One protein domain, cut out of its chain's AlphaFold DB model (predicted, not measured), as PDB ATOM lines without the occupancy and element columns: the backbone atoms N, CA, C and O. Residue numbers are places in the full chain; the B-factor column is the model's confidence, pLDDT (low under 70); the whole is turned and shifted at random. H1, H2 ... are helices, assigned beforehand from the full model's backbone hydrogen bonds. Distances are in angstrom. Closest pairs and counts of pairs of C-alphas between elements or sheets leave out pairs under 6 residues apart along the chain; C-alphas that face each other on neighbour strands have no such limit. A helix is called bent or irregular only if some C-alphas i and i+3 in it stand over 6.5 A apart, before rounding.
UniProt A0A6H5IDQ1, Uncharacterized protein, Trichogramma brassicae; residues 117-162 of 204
ATOM      1  N   CYS A 117      42.673  15.255  23.273       60.25
ATOM      2  CA  CYS A 117      42.111  14.786  24.549       60.25
ATOM      3  C   CYS A 117      40.931  15.645  25.047       60.25
ATOM      4  O   CYS A 117      39.973  15.128  25.621       60.25
ATOM      5  N   GLY A 118      40.946  16.955  24.773       66.12
ATOM      6  CA  GLY A 118      39.850  17.843  25.173       66.12
ATOM      7  C   GLY A 118      38.538  17.461  24.488       66.12
ATOM      8  O   GLY A 118      37.530  17.241  25.150       66.12
ATOM      9  N   TRP A 119      38.565  17.291  23.163       74.56
ATOM     10  CA  TRP A 119      37.379  16.944  22.374       74.56
ATOM     11  C   TRP A 119      36.779  15.596  22.755       74.56
ATOM     12  O   TRP A 119      35.560  15.454  22.735       74.56
ATOM     13  N   THR A 120      37.606  14.618  23.131       73.56
ATOM     14  CA  THR A 120      37.104  13.325  23.605       73.56
ATOM     15  C   THR A 120      36.403  13.455  24.950       73.56
ATOM     16  O   THR A 120      35.325  12.899  25.109       73.56
ATOM     17  N   VAL A 121      36.940  14.239  25.891       76.00
ATOM     18  CA  VAL A 121      36.286  14.456  27.192       76.00
ATOM     19  C   VAL A 121      34.981  15.239  27.024       76.00
ATOM     20  O   VAL A 121      33.958  14.839  27.578       76.00
ATOM     21  N   PHE A 122      34.977  16.290  26.196       76.44
ATOM     22  CA  PHE A 122      33.758  17.033  25.858       76.44
ATOM     23  C   PHE A 122      32.724  16.157  25.143       76.44
ATOM     24  O   PHE A 122      31.538  16.225  25.459       76.44
ATOM     25  N   GLY A 123      33.163  15.310  24.209       86.50
ATOM     26  CA  GLY A 123      32.300  14.376  23.493       86.50
ATOM     27  C   GLY A 123      31.658  13.356  24.428       86.50
ATOM     28  O   GLY A 123      30.448  13.159  24.364       86.50
ATOM     29  N   THR A 124      32.436  12.761  25.334       84.75
ATOM     30  CA  THR A 124      31.928  11.780  26.301       84.75
ATOM     31  C   THR A 124      30.951  12.417  27.286       84.75
ATOM     32  O   THR A 124      29.850  11.899  27.457       84.75
ATOM     33  N   LYS A 125      31.294  13.570  27.881       83.38
ATOM     34  CA  LYS A 125      30.383  14.291  28.786       83.38
ATOM     35  C   LYS A 125      29.089  14.700  28.072       83.38
ATOM     36  O   LYS A 125      27.999  14.447  28.576       83.38
ATOM     37  N   GLY A 126      29.202  15.259  26.867       86.94
ATOM     38  CA  GLY A 126      28.047  15.667  26.068       86.94
ATOM     39  C   GLY A 126      27.157  14.494  25.656       86.94
ATOM     40  O   GLY A 126      25.936  14.613  25.698       86.94
ATOM     41  N   ALA A 127      27.742  13.344  25.308       89.75
ATOM     42  CA  ALA A 127      26.985  12.145  24.954       89.75
ATOM     43  C   ALA A 127      26.141  11.624  26.125       89.75
ATOM     44  O   ALA A 127      25.002  11.215  25.907       89.75
ATOM     45  N   ILE A 128      26.663  11.690  27.355       87.56
ATOM     46  CA  ILE A 128      25.921  11.302  28.563       87.56
ATOM     47  C   ILE A 128      24.721  12.232  28.767       87.56
ATOM     48  O   ILE A 128      23.604  11.749  28.933       87.56
ATOM     49  N   VAL A 129      24.925  13.552  28.681       86.19
ATOM     50  CA  VAL A 129      23.842  14.539  28.852       86.19
ATOM     51  C   VAL A 129      22.768  14.371  27.778       86.19
ATOM     52  O   VAL A 129      21.588  14.271  28.099       86.19
ATOM     53  N   VAL A 130      23.156  14.272  26.502       89.25
ATOM     54  CA  VAL A 130      22.201  14.080  25.396       89.25
ATOM     55  C   VAL A 130      21.460  12.749  25.530       89.25
ATOM     56  O   VAL A 130      20.259  12.703  25.276       89.25
ATOM     57  N   GLY A 131      22.146  11.682  25.952       92.19
ATOM     58  CA  GLY A 131      21.528  10.386  26.225       92.19
ATOM     59  C   GLY A 131      20.485  10.463  27.340       92.19
ATOM     60  O   GLY A 131      19.377   9.961  27.167       92.19
ATOM     61  N   LEU A 132      20.802  11.157  28.437       86.38
ATOM     62  CA  LEU A 132      19.886  11.362  29.558       86.38
ATOM     63  C   LEU A 132      18.671  12.212  29.151       86.38
ATOM     64  O   LEU A 132      17.531  11.857  29.449       86.38
ATOM     65  N   CYS A 133      18.886  13.297  28.403       85.69
ATOM     66  CA  CYS A 133      17.799  14.117  27.861       85.69
ATOM     67  C   CYS A 133      16.904  13.311  26.910       85.69
ATOM     68  O   CYS A 133      15.683  13.383  26.999       85.69
ATOM     69  N   TYR A 134      17.493  12.518  26.015       90.56
ATOM     70  CA  TYR A 134      16.729  11.692  25.083       90.56
ATOM     71  C   TYR A 134      15.896  10.633  25.816       90.56
ATOM     72  O   TYR A 134      14.718  10.460  25.510       90.56
ATOM     73  N   TRP A 135      16.489   9.963  26.807       91.19
ATOM     74  CA  TRP A 135      15.801   8.960  27.614       91.19
ATOM     75  C   TRP A 135      14.634   9.564  28.418       91.19
ATOM     76  O   TRP A 135      13.518   9.048  28.358       91.19
ATOM     77  N   THR A 136      14.842  10.710  29.080       86.75
ATOM     78  CA  THR A 136      13.769  11.397  29.833       86.75
ATOM     79  C   THR A 136      12.638  11.895  28.927       86.75
ATOM     80  O   THR A 136      11.477  11.896  29.333       86.75
ATOM     81  N   MET A 137      12.943  12.275  27.679       87.06
ATOM     82  CA  MET A 137      11.923  12.587  26.672       87.06
ATOM     83  C   MET A 137      11.136  11.351  26.231       87.06
ATOM     84  O   MET A 137       9.924  11.455  26.047       87.06
ATOM     85  N   SER A 138      11.788  10.195  26.051       88.19
ATOM     86  CA  SER A 138      11.086   8.973  25.636       88.19
ATOM     87  C   SER A 138      10.120   8.443  26.691       88.19
ATOM     88  O   SER A 138       9.067   7.941  26.308       88.19
ATOM     89  N   GLU A 139      10.422   8.643  27.977       87.75
ATOM     90  CA  GLU A 139       9.523   8.253  29.073       87.75
ATOM     91  C   GLU A 139       8.428   9.270  29.380       87.75
ATOM     92  O   GLU A 139       7.606   9.045  30.263       87.75
ATOM     93  N   GLY A 140       8.372  10.385  28.647       89.56
ATOM     94  CA  GLY A 140       7.299  11.363  28.805       89.56
ATOM     95  C   GLY A 140       7.304  12.082  30.157       89.56
ATOM     96  O   GLY A 140       6.311  12.722  30.491       89.56
ATOM     97  N   ILE A 141       8.415  12.029  30.903       86.81
ATOM     98  CA  ILE A 141       8.557  12.651  32.233       86.81
ATOM     99  C   ILE A 141       8.250  14.154  32.160       86.81
ATOM    100  O   ILE A 141       7.596  14.701  33.037       86.81
ATOM    101  N   TRP A 142       8.625  14.797  31.052       83.44
ATOM    102  CA  TRP A 142       8.408  16.224  30.798       83.44
ATOM    103  C   TRP A 142       6.941  16.636  30.579       83.44
ATOM    104  O   TRP A 142       6.669  17.823  30.418       83.44
ATOM    105  N   GLY A 143       6.002  15.686  30.511       84.44
ATOM    106  CA  GLY A 143       4.578  15.973  30.325       84.44
ATOM    107  C   GLY A 143       3.828  16.303  31.617       84.44
ATOM    108  O   GLY A 143       2.784  16.949  31.552       84.44
ATOM    109  N   ASP A 144       4.354  15.884  32.770       90.69
ATOM    110  CA  ASP A 144       3.723  16.064  34.078       90.69
ATOM    111  C   ASP A 144       4.698  16.720  35.069       90.69
ATOM    112  O   ASP A 144       5.831  16.267  35.271       90.69
ATOM    113  N   SER A 145       4.249  17.813  35.689       91.19
ATOM    114  CA  SER A 145       5.048  18.588  36.641       91.19
ATOM    115  C   SER A 145       5.363  17.779  37.897       91.19
ATOM    116  O   SER A 145       6.479  17.872  38.402       91.19
ATOM    117  N   ALA A 146       4.414  16.970  38.381       93.44
ATOM    118  CA  ALA A 146       4.611  16.170  39.587       93.44
ATOM    119  C   ALA A 146       5.634  15.047  39.346       93.44
ATOM    120  O   ALA A 146       6.539  14.841  40.153       93.44
ATOM    121  N   ALA A 147       5.547  14.373  38.194       86.25
ATOM    122  CA  ALA A 147       6.512  13.350  37.794       86.25
ATOM    123  C   ALA A 147       7.923  13.921  37.569       86.25
ATOM    124  O   ALA A 147       8.917  13.281  37.915       86.25
ATOM    125  N   THR A 148       8.020  15.131  37.008       88.75
ATOM    126  CA  THR A 148       9.305  15.820  36.829       88.75
ATOM    127  C   THR A 148       9.944  16.147  38.179       88.75
ATOM    128  O   THR A 148      11.135  15.907  38.368       88.75
ATOM    129  N   GLU A 149       9.163  16.659  39.131       90.25
ATOM    130  CA  GLU A 149       9.645  16.985  40.474       90.25
ATOM    131  C   GLU A 149      10.112  15.733  41.239       90.25
ATOM    132  O   GLU A 149      11.231  15.730  41.754       90.25
ATOM    133  N   ASP A 150       9.337  14.639  41.219       92.38
ATOM    134  CA  ASP A 150       9.739  13.350  41.814       92.38
ATOM    135  C   ASP A 150      11.053  12.828  41.214       92.38
ATOM    136  O   ASP A 150      11.960  12.390  41.928       92.38
ATOM    137  N   PHE A 151      11.208  12.937  39.891       87.00
ATOM    138  CA  PHE A 151      12.443  12.553  39.215       87.00
ATOM    139  C   PHE A 151      13.640  13.395  39.678       87.00
ATOM    140  O   PHE A 151      14.704  12.841  39.969       87.00
ATOM    141  N   TYR A 152      13.479  14.718  39.790       84.62
ATOM    142  CA  TYR A 152      14.527  15.600  40.311       84.62
ATOM    143  C   TYR A 152      14.908  15.246  41.750       84.62
ATOM    144  O   TYR A 152      16.103  15.193  42.059       84.62
ATOM    145  N   PHE A 153      13.927  14.967  42.612       90.12
ATOM    146  CA  PHE A 153      14.186  14.524  43.980       90.12
ATOM    147  C   PHE A 153      14.962  13.213  44.006       90.12
ATOM    148  O   PHE A 153      15.992  13.137  44.669       90.12
ATOM    149  N   ARG A 154      14.565  12.224  43.202       90.50
ATOM    150  CA  ARG A 154      15.246  10.927  43.135       90.50
ATOM    151  C   ARG A 154      16.685  11.030  42.643       90.50
ATOM    152  O   ARG A 154      17.578  10.411  43.220       90.50
ATOM    153  N   VAL A 155      16.939  11.805  41.586       85.81
ATOM    154  CA  VAL A 155      18.306  12.030  41.083       85.81
ATOM    155  C   VAL A 155      19.145  12.728  42.151       85.81
ATOM    156  O   VAL A 155      20.280  12.324  42.404       85.81
ATOM    157  N   ARG A 156      18.579  13.738  42.816       83.50
ATOM    158  CA  ARG A 156      19.247  14.456  43.902       83.50
ATOM    159  C   ARG A 156      19.564  13.541  45.084       83.50
ATOM    160  O   ARG A 156      20.683  13.599  45.577       83.50
ATOM    161  N   GLU A 157      18.625  12.703  45.512       88.75
ATOM    162  CA  GLU A 157      18.832  11.724  46.585       88.75
ATOM    163  C   GLU A 157      19.882  10.684  46.203       88.75
ATOM    164  O   GLU A 157      20.758  10.382  47.005       88.75
ATOM    165  N   THR A 158      19.864  10.201  44.957       87.50
ATOM    166  CA  THR A 158      20.862   9.240  44.464       87.50
ATOM    167  C   THR A 158      22.268   9.840  44.520       87.50
ATOM    168  O   THR A 158      23.190   9.197  45.009       87.50
ATOM    169  N   ILE A 159      22.434  11.093  44.080       82.81
ATOM    170  CA  ILE A 159      23.729  11.790  44.128       82.81
ATOM    171  C   ILE A 159      24.138  12.099  45.576       82.81
ATOM    172  O   ILE A 159      25.308  11.967  45.917       82.81
ATOM    173  N   ALA A 160      23.190  12.492  46.430       80.75
ATOM    174  CA  ALA A 160      23.453  12.784  47.839       80.75
ATOM    175  C   ALA A 160      23.783  11.528  48.663       80.75
ATOM    176  O   ALA A 160      24.435  11.636  49.694       80.75
ATOM    177  N   SER A 161      23.336  10.349  48.223       84.69
ATOM    178  CA  SER A 161      23.580   9.081  48.915       84.69
ATOM    179  C   SER A 161      24.980   8.507  48.700       84.69
ATOM    180  O   SER A 161      25.320   7.523  49.353       84.69
ATOM    181  N   ASP A 162      25.787   9.085  47.803       82.56
ATOM    182  CA  ASP A 162      27.154   8.629  47.561       82.56
ATOM    183  C   ASP A 162      28.120   9.265  48.582       82.56
ATOM    184  O   ASP A 162      28.478  10.442  48.448       82.56
TER     185      ASP A 162
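AT A GLANCE: This is residues 117 to 162 of the 204 residues of an uncharacterized protein of Trichogramma brassicae (UniProt A0A6H5IDQ1). Two helices make an open V: the longer one, H1, forms one arm, the shorter one, H2, forms the other, and the link of residues 139 to 144 joins them at the corner. The space between the arms is empty, and H1 makes most of the length. The printed part has 46 residues, with two named helices in the order H1, H2 and no named strand; its class is all helix. It is loose, with a radius of gyration of the C-alphas of 13.4 A, and spans 40 by 27 by 11 A, only just flat.

IN THESE COORDINATES: Find C-alpha 117 at (42.111, 14.786, 24.549), where H1 begins. H1 covers residues 117 to 138 and measures 31.6 A from first to last C-alpha; x falls along it to C-alpha 138 at (11.086, 8.973, 25.636). H2 covers residues 145 to 160 and measures 22.3 A. Along it x rises again, from C-alpha 145 at (5.048, 18.588, 36.641) to C-alpha 160 at (23.453, 12.784, 47.839).

HOW THE PARTS SIT: Start from H1 and go on through residues 139 to 144, a short link of 6 residues, to H2. H1 and H2 are apart, with no C-alpha of the one within 8 A of the other. Residues 117 to 135 of H1 stand free, and so do residues 152 to 162, of which 152 to 160 belong to H2. In H1 and H2 you find every O i to N i+4 pair within hydrogen-bond range. Neither helix is bent.

THE WHOLE: The two C-alphas farthest apart are those of Cys 117 and Ala 146, at 40.4 A. The printed part has no cut, and its one link between named elements is short. The mean pLDDT of the printed part is 85.3; look at residues 117 to 118 for the values under 70.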